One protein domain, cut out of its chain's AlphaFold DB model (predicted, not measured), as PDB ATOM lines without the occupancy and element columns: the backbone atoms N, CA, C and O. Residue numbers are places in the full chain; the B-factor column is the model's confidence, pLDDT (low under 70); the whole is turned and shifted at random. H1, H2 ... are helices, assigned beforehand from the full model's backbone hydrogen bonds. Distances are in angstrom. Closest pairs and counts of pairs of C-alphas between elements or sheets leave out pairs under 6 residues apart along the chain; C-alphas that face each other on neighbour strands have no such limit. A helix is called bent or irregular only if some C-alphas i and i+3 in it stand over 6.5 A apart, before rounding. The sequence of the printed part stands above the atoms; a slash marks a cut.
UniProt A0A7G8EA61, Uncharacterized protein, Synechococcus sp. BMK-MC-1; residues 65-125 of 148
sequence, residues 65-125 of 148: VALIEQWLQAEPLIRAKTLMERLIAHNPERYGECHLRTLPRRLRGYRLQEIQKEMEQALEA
ATOM      1  N   VAL A  65      40.631 -41.486 -45.114       92.25
ATOM      2  CA  VAL A  65      42.057 -41.495 -44.719       92.25
ATOM      3  C   VAL A  65      42.586 -40.074 -44.557       92.25
ATOM      4  O   VAL A  65      43.128 -39.749 -43.504       92.25
ATOM      5  N   ALA A  66      42.393 -39.238 -45.578       93.69
ATOM      6  CA  ALA A  66      42.928 -37.883 -45.616       93.69
ATOM      7  C   ALA A  66      42.375 -37.013 -44.477       93.69
ATOM      8  O   ALA A  66      43.116 -36.263 -43.847       93.69
ATOM      9  N   LEU A  67      41.085 -37.162 -44.160       94.62
ATOM     10  CA  LEU A  67      40.445 -36.445 -43.058       94.62
ATOM     11  C   LEU A  67      41.018 -36.876 -41.700       94.62
ATOM     12  O   LEU A  67      41.313 -36.044 -40.844       94.62
ATOM     13  N   ILE A  68      41.207 -38.185 -41.512       93.81
ATOM     14  CA  ILE A  68      41.800 -38.737 -40.289       93.81
ATOM     15  C   ILE A  68      43.235 -38.231 -40.109       93.81
ATOM     16  O   ILE A  68      43.607 -37.853 -39.000       93.81
ATOM     17  N   GLU A  69      44.031 -38.212 -41.177       93.50
ATOM     18  CA  GLU A  69      45.404 -37.699 -41.148       93.50
ATOM     19  C   GLU A  69      45.440 -36.206 -40.828       93.50
ATOM     20  O   GLU A  69      46.210 -35.799 -39.963       93.50
ATOM     21  N   GLN A  70      44.552 -35.402 -41.416       95.12
ATOM     22  CA  GLN A  70      44.439 -33.978 -41.094       95.12
ATOM     23  C   GLN A  70      44.142 -33.747 -39.602       95.12
ATOM     24  O   GLN A  70      44.750 -32.886 -38.963       95.12
ATOM     25  N   TRP A  71      43.236 -34.532 -39.011       95.31
ATOM     26  CA  TRP A  71      42.956 -34.450 -37.574       95.31
ATOM     27  C   TRP A  71      44.135 -34.899 -36.713       95.31
ATOM     28  O   TRP A  71      44.372 -34.310 -35.660       95.31
ATOM     29  N   LEU A  72      44.885 -35.914 -37.144       94.19
ATOM     30  CA  LEU A  72      46.078 -36.383 -36.438       94.19
ATOM     31  C   LEU A  72      47.260 -35.412 -36.561       94.19
ATOM     32  O   LEU A  72      48.059 -35.332 -35.636       94.19
ATOM     33  N   GLN A  73      47.363 -34.660 -37.656       93.12
ATOM     34  CA  GLN A  73      48.342 -33.581 -37.804       93.12
ATOM     35  C   GLN A  73      48.036 -32.415 -36.859       93.12
ATOM     36  O   GLN A  73      48.949 -31.866 -36.249       93.12
ATOM     37  N   ALA A  74      46.757 -32.056 -36.705       94.44
ATOM     38  CA  ALA A  74      46.342 -31.007 -35.775       94.44
ATOM     39  C   ALA A  74      46.473 -31.441 -34.302       94.44
ATOM     40  O   ALA A  74      46.916 -30.668 -33.457       94.44
ATOM     41  N   GLU A  75      46.088 -32.681 -33.987       94.19
ATOM     42  CA  GLU A  75      46.092 -33.236 -32.632       94.19
ATOM     43  C   GLU A  75      46.718 -34.653 -32.613       94.19
ATOM     44  O   GLU A  75      46.001 -35.661 -32.575       94.19
ATOM     45  N   PRO A  76      48.058 -34.790 -32.563       90.19
ATOM     46  CA  PRO A  76      48.729 -36.097 -32.680       90.19
ATOM     47  C   PRO A  76      48.414 -37.065 -31.528       90.19
ATOM     48  O   PRO A  76      48.422 -38.297 -31.677       90.19
ATOM     49  N   LEU A  77      48.078 -36.514 -30.358       91.06
ATOM     50  CA  LEU A  77      47.765 -37.270 -29.146       91.06
ATOM     51  C   LEU A  77      46.265 -37.542 -28.961       91.06
ATOM     52  O   LEU A  77      45.875 -38.082 -27.920       91.06
ATOM     53  N   ILE A  78      45.423 -37.243 -29.960       94.62
ATOM     54  CA  ILE A  78      43.976 -37.474 -29.870       94.62
ATOM     55  C   ILE A  78      43.660 -38.927 -29.490       94.62
ATOM     56  O   ILE A  78      44.264 -39.902 -29.965       94.62
ATOM     57  N   ARG A  79      42.702 -39.095 -28.575       95.25
ATOM     58  CA  ARG A  79      42.291 -40.417 -28.104       95.25
ATOM     59  C   ARG A  79      41.461 -41.100 -29.190       95.25
ATOM     60  O   ARG A  79      40.563 -40.495 -29.763       95.25
ATOM     61  N   ALA A  80      41.691 -42.394 -29.411       94.25
ATOM     62  CA  ALA A  80      40.974 -43.144 -30.447       94.25
ATOM     63  C   ALA A  80      39.444 -43.125 -30.266       94.25
ATOM     64  O   ALA A  80      38.719 -43.115 -31.250       94.25
ATOM     65  N   LYS A  81      38.947 -43.096 -29.019       95.44
ATOM     66  CA  LYS A  81      37.508 -42.973 -28.741       95.44
ATOM     67  C   LYS A  81      36.954 -41.630 -29.228       95.44
ATOM     68  O   LYS A  81      35.985 -41.617 -29.969       95.44
ATOM     69  N   THR A  82      37.620 -40.533 -28.884       95.94
ATOM     70  CA  THR A  82      37.242 -39.177 -29.307       95.94
ATOM     71  C   THR A  82      37.292 -39.027 -30.826       95.94
ATOM     72  O   THR A  82      36.378 -38.478 -31.430       95.94
ATOM     73  N   LEU A  83      38.328 -39.574 -31.467       95.56
ATOM     74  CA  LEU A  83      38.427 -39.598 -32.926       95.56
ATOM     75  C   LEU A  83      37.298 -40.430 -33.561       95.56
ATOM     76  O   LEU A  83      36.765 -40.046 -34.597       95.56
ATOM     77  N   MET A  84      36.900 -41.543 -32.932       96.19
ATOM     78  CA  MET A  84      35.764 -42.347 -33.390       96.19
ATOM     79  C   MET A  84      34.441 -41.590 -33.279       96.19
ATOM     80  O   MET A  84      33.648 -41.632 -34.208       96.19
ATOM     81  N   GLU A  85      34.202 -40.890 -32.172       96.06
ATOM     82  CA  GLU A  85      33.003 -40.061 -31.997       96.06
ATOM     83  C   GLU A  85      32.927 -38.973 -33.079       96.06
ATOM     84  O   GLU A  85      31.875 -38.797 -33.691       96.06
ATOM     85  N   ARG A  86      34.059 -38.320 -33.397       96.00
ATOM     86  CA  ARG A  86      34.153 -37.365 -34.518       96.00
ATOM     87  C   ARG A  86      33.847 -38.030 -35.869       96.00
ATOM     88  O   ARG A  86      33.108 -37.456 -36.663       96.00
ATOM     89  N   LEU A  87      34.350 -39.242 -36.122       95.50
ATOM     90  CA  LEU A  87      34.057 -40.001 -37.349       95.50
ATOM     91  C   LEU A  87      32.580 -40.399 -37.462       95.50
ATOM     92  O   LEU A  87      31.996 -40.259 -38.531       95.50
ATOM     93  N   ILE A  88      31.970 -40.869 -36.372       95.31
ATOM     94  CA  ILE A  88      30.546 -41.230 -36.336       95.31
ATOM     95  C   ILE A  88      29.679 -39.987 -36.562       95.31
ATOM     96  O   ILE A  88      28.720 -40.053 -37.323       95.31
ATOM     97  N   ALA A  89      30.033 -38.848 -35.962       95.44
ATOM     98  CA  ALA A  89      29.333 -37.585 -36.191       95.44
ATOM     99  C   ALA A  89      29.481 -37.085 -37.641       95.44
ATOM    100  O   ALA A  89      28.539 -36.522 -38.188       95.44
ATOM    101  N   HIS A  90      30.644 -37.305 -38.264       94.00
ATOM    102  CA  HIS A  90      30.895 -36.943 -39.659       94.00
ATOM    103  C   HIS A  90      30.126 -37.832 -40.648       94.00
ATOM    104  O   HIS A  90      29.568 -37.329 -41.619       94.00
ATOM    105  N   ASN A  91      30.091 -39.151 -40.421       93.00
ATOM    106  CA  ASN A  91      29.388 -40.085 -41.298       93.00
ATOM    107  C   ASN A  91      28.779 -41.270 -40.517       93.00
ATOM    108  O   ASN A  91      29.399 -42.341 -40.425       93.00
ATOM    109  N   PRO A  92      27.560 -41.104 -39.967       92.81
ATOM    110  CA  PRO A  92      26.921 -42.122 -39.133       92.81
ATOM    111  C   PRO A  92      26.453 -43.349 -39.926       92.81
ATOM    112  O   PRO A  92      26.262 -44.412 -39.344       92.81
ATOM    113  N   GLU A  93      26.288 -43.240 -41.248       92.44
ATOM    114  CA  GLU A  93      25.904 -44.379 -42.094       92.44
ATOM    115  C   GLU A  93      27.065 -45.353 -42.325       92.44
ATOM    116  O   GLU A  93      26.860 -46.548 -42.548       92.44
ATOM    117  N   ARG A  94      28.303 -44.847 -42.273       90.38
ATOM    118  CA  ARG A  94      29.518 -45.620 -42.552       90.38
ATOM    119  C   ARG A  94      30.205 -46.106 -41.283       90.38
ATOM    120  O   ARG A  94      30.714 -47.231 -41.250       90.38
ATOM    121  N   TYR A  95      30.252 -45.263 -40.254       94.25
ATOM    122  CA  TYR A  95      30.978 -45.548 -39.024       94.25
ATOM    123  C   TYR A  95      30.053 -45.912 -37.877       94.25
ATOM    124  O   TYR A  95      28.899 -45.523 -37.795       94.25
ATOM    125  N   GLY A  96      30.607 -46.679 -36.951       92.12
ATOM    126  CA  GLY A  96      29.895 -47.167 -35.787       92.12
ATOM    127  C   GLY A  96      30.892 -47.688 -34.771       92.12
ATOM    128  O   GLY A  96      32.061 -47.930 -35.091       92.12
ATOM    129  N   GLU A  97      30.433 -47.898 -33.543       91.56
ATOM    130  CA  GLU A  97      31.294 -48.307 -32.429       91.56
ATOM    131  C   GLU A  97      32.022 -49.637 -32.682       91.56
ATOM    132  O   GLU A  97      33.113 -49.870 -32.158       91.56
ATOM    133  N   CYS A  98      31.484 -50.495 -33.556       89.62
ATOM    134  CA  CYS A  98      32.123 -51.743 -33.973       89.62
ATOM    135  C   CYS A  98      33.513 -51.531 -34.610       89.62
ATOM    136  O   CYS A  98      34.381 -52.405 -34.516       89.62
ATOM    137  N   HIS A  99      33.767 -50.352 -35.185       91.25
ATOM    138  CA  HIS A  99      35.043 -49.982 -35.793       91.25
ATOM    139  C   HIS A  99      36.094 -49.522 -34.767       91.25
ATOM    140  O   HIS A  99      37.274 -49.377 -35.105       91.25
ATOM    141  N   LEU A 100      35.720 -49.359 -33.490       93.56
ATOM    142  CA  LEU A 100      36.611 -48.866 -32.432       93.56
ATOM    143  C   LEU A 100      37.718 -49.863 -32.081       93.56
ATOM    144  O   LEU A 100      38.716 -49.487 -31.480       93.56
ATOM    145  N   ARG A 101      37.606 -51.131 -32.486       88.00
ATOM    146  CA  ARG A 101      38.719 -52.089 -32.362       88.00
ATOM    147  C   ARG A 101      39.784 -51.894 -33.444       88.00
ATOM    148  O   ARG A 101      40.941 -52.250 -33.232       88.00
ATOM    149  N   THR A 102      39.401 -51.336 -34.590       91.38
ATOM    150  CA  THR A 102      40.271 -51.156 -35.759       91.38
ATOM    151  C   THR A 102      41.012 -49.820 -35.692       91.38
ATOM    152  O   THR A 102      42.214 -49.773 -35.957       91.38
ATOM    153  N   LEU A 103      40.339 -48.754 -35.246       93.56
ATOM    154  CA  LEU A 103      40.905 -47.402 -35.198       93.56
ATOM    155  C   LEU A 103      42.170 -47.275 -34.315       93.56
ATOM    156  O   LEU A 103      43.168 -46.744 -34.796       93.56
ATOM    157  N   PRO A 104      42.237 -47.820 -33.080       92.69
ATOM    158  CA  PRO A 104      43.442 -47.762 -32.252       92.69
ATOM    159  C   PRO A 104      44.635 -48.473 -32.886       92.69
ATOM    160  O   PRO A 104      45.773 -48.046 -32.708       92.69
ATOM    161  N   ARG A 105      44.392 -49.568 -33.622       91.38
ATOM    162  CA  ARG A 105      45.453 -50.284 -34.336       91.38
ATOM    163  C   ARG A 105      46.033 -49.414 -35.447       91.38
ATOM    164  O   ARG A 105      47.251 -49.359 -35.583       91.38
ATOM    165  N   ARG A 106      45.171 -48.714 -36.183       90.75
ATOM    166  CA  ARG A 106      45.569 -47.763 -37.222       90.75
ATOM    167  C   ARG A 106      46.341 -46.573 -36.641       90.75
ATOM    168  O   ARG A 106      47.424 -46.277 -37.126       90.75
ATOM    169  N   LEU A 107      45.866 -45.991 -35.536       93.31
ATOM    170  CA  LEU A 107      46.551 -44.892 -34.836       93.31
ATOM    171  C   LEU A 107      47.954 -45.270 -34.361       93.31
ATOM    172  O   LEU A 107      48.868 -44.461 -34.452       93.31
ATOM    173  N   ARG A 108      48.144 -46.495 -33.854       93.12
ATOM    174  CA  ARG A 108      49.484 -46.980 -33.488       93.12
ATOM    175  C   ARG A 108      50.409 -47.035 -34.700       93.12
ATOM    176  O   ARG A 108      51.549 -46.617 -34.581       93.12
ATOM    177  N   GLY A 109      49.915 -47.532 -35.836       92.12
ATOM    178  CA  GLY A 109      50.676 -47.556 -37.087       92.12
ATOM    179  C   GLY A 109      51.088 -46.154 -37.527       92.12
ATOM    180  O   GLY A 109      52.272 -45.915 -37.728       92.12
ATOM    181  N   TYR A 110      50.133 -45.224 -37.556       92.25
ATOM    182  CA  TYR A 110      50.389 -43.821 -37.881       92.25
ATOM    183  C   TYR A 110      51.447 -43.193 -36.962       92.25
ATOM    184  O   TYR A 110      52.433 -42.642 -37.432       92.25
ATOM    185  N   ARG A 111      51.299 -43.338 -35.638       94.06
ATOM    186  CA  ARG A 111      52.251 -42.768 -34.668       94.06
ATOM    187  C   ARG A 111      53.654 -43.342 -34.815       94.06
ATOM    188  O   ARG A 111      54.620 -42.616 -34.643       94.06
ATOM    189  N   LEU A 112      53.773 -44.634 -35.119       94.31
ATOM    190  CA  LEU A 112      55.072 -45.249 -35.382       94.31
ATOM    191  C   LEU A 112      55.714 -44.690 -36.654       94.31
ATOM    192  O   LEU A 112      56.920 -44.475 -36.658       94.31
ATOM    193  N   GLN A 113      54.928 -44.444 -37.704       93.00
ATOM    194  CA  GLN A 113      55.429 -43.824 -38.932       93.00
ATOM    195  C   GLN A 113      55.888 -42.385 -38.697       93.00
ATOM    196  O   GLN A 113      56.955 -42.019 -39.174       93.00
ATOM    197  N   GLU A 114      55.138 -41.601 -37.923       91.81
ATOM    198  CA  GLU A 114      55.542 -40.235 -37.573       91.81
ATOM    199  C   GLU A 114      56.815 -40.213 -36.720       91.81
ATOM    200  O   GLU A 114      57.735 -39.475 -37.046       91.81
ATOM    201  N   ILE A 115      56.929 -41.078 -35.702       93.19
ATOM    202  CA  ILE A 115      58.164 -41.202 -34.907       93.19
ATOM    203  C   ILE A 115      59.345 -41.588 -35.801       93.19
ATOM    204  O   ILE A 115      60.415 -41.002 -35.692       93.19
ATOM    205  N   GLN A 116      59.162 -42.561 -36.696       93.12
ATOM    206  CA  GLN A 116      60.213 -42.989 -37.618       93.12
ATOM    207  C   GLN A 116      60.661 -41.837 -38.526       93.12
ATOM    208  O   GLN A 116      61.857 -41.612 -38.688       93.12
ATOM    209  N   LYS A 117      59.707 -41.076 -39.066       90.88
ATOM    210  CA  LYS A 117      59.970 -39.910 -39.910       90.88
ATOM    211  C   LYS A 117      60.692 -38.800 -39.144       90.88
ATOM    212  O   LYS A 117      61.616 -38.199 -39.677       90.88
ATOM    213  N   GLU A 118      60.298 -38.538 -37.901       89.06
ATOM    214  CA  GLU A 118      60.965 -37.564 -37.032       89.06
ATOM    215  C   GLU A 118      62.398 -38.001 -36.700       89.06
ATOM    216  O   GLU A 118      63.321 -37.195 -36.775       89.06
ATOM    217  N   MET A 119      62.614 -39.287 -36.411       91.12
ATOM    218  CA  MET A 119      63.953 -39.845 -36.194       91.12
ATOM    219  C   MET A 119      64.837 -39.741 -37.439       91.12
ATOM    220  O   MET A 119      66.013 -39.407 -37.323       91.12
ATOM    221  N   GLU A 120      64.288 -40.012 -38.623       85.00
ATOM    222  CA  GLU A 120      64.993 -39.849 -39.899       85.00
ATOM    223  C   GLU A 120      65.366 -38.382 -40.142       85.00
ATOM    224  O   GLU A 120      66.510 -38.088 -40.478       85.00
ATOM    225  N   GLN A 121      64.452 -37.444 -39.875       83.31
ATOM    226  CA  GLN A 121      64.737 -36.007 -39.961       83.31
ATOM    227  C   GLN A 121      65.789 -35.552 -38.943       83.31
ATOM    228  O   GLN A 121      66.651 -34.742 -39.275       83.31
ATOM    229  N   ALA A 122      65.749 -36.079 -37.719       82.62
ATOM    230  CA  ALA A 122      66.741 -35.789 -36.687       82.62
ATOM    231  C   ALA A 122      68.128 -36.361 -37.022       82.62
ATOM    232  O   ALA A 122      69.130 -35.809 -36.581       82.62
ATOM    233  N   LEU A 123      68.190 -37.445 -37.802       76.50
ATOM    234  CA  LEU A 123      69.436 -38.024 -38.308       76.50
ATOM    235  C   LEU A 123      70.006 -37.231 -39.498       76.50
ATOM    236  O   LEU A 123      71.222 -37.178 -39.669       76.50
ATOM    237  N   GLU A 124      69.137 -36.625 -40.311       68.25
ATOM    238  CA  GLU A 124      69.504 -35.763 -41.444       68.25
ATOM    239  C   GLU A 124      69.920 -34.351 -40.994       68.25
ATOM    240  O   GLU A 124      70.755 -33.706 -41.631       68.25
ATOM    241  N   ALA A 125      69.375 -33.863 -39.877       58.31
ATOM    242  CA  ALA A 125      69.868 -32.655 -39.237       58.31
ATOM    243  C   ALA A 125      71.310 -32.912 -38.763       58.31
ATOM    244  O   ALA A 125      71.522 -33.794 -37.926       58.31
TER     245      ALA A 125
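This is residues 65 to 125 of the 148 residues of an uncharacterized protein of Synechococcus sp. BMK-MC-1 (UniProt A0A7G8EA61). One long helix, H4, makes the longest axis, and three shorter helices, H1, H2 and H3, gather at the end where it begins, while its other end, residues 115 to 124, sticks out as a free arm. H2 and H3 pack on each other, H2 packs on residues 103 to 107 of H4, and H1 is near both H2 and H4 but touches no helix. The printed part has 61 residues, with four named helices in the order H1, H2, H3, H4 and no named strand; the class is all helix. The whole is loose, with a radius of gyration of the C-alphas of 13.4 A and spans of 45 by 19 by 16 A.

H1, residues 65 to 74, begins with C-alpha 65 at (42.057, -41.495, -44.719) and is 14.4 A long from first to last C-alpha. H2, residues 80 to 90, is 15.0 A long. H3, residues 97 to 101, is 8.3 A long and only just irregular: C-alphas 98 and 101 are 6.8 A apart. H4, residues 103 to 124, is 31.5 A long and ends with C-alpha 124 at (69.504, -35.763, -41.444).

H1 and H2 are near each other, with 8 pairs of C-alphas within 10 A; H1 and H4 are near each other, with 7. H1 and H3 are apart. H2 and H3 touch, their closest C-alphas those of Met 84 and Leu 100, 6.6 A apart. H2 touches H4 at residues 103 to 107 alone, the closest C-alphas being those of Ala 80 and Pro 104, 5.5 A apart. These two run opposite ways at a steep tilt of 68 degrees, only just short of about perpendicular. H3 and H4 meet only through their link. In H1, H2 and H4 every O i to N i+4 pair is within hydrogen-bond range; in H3 0 of 1 is, beside 1 of 2 O i to N i+3 pairs.

The C-alphas of Glu 93 and Ala 125, the two farthest apart, are 45.6 A apart. Residues 89 to 94 and 115 to 125 stand free; the body without them spans 26 by 17 by 17 A. The printed part has no cut and no long link. Mean pLDDT of the printed part is 91.5, with residues 124 to 125 under 70.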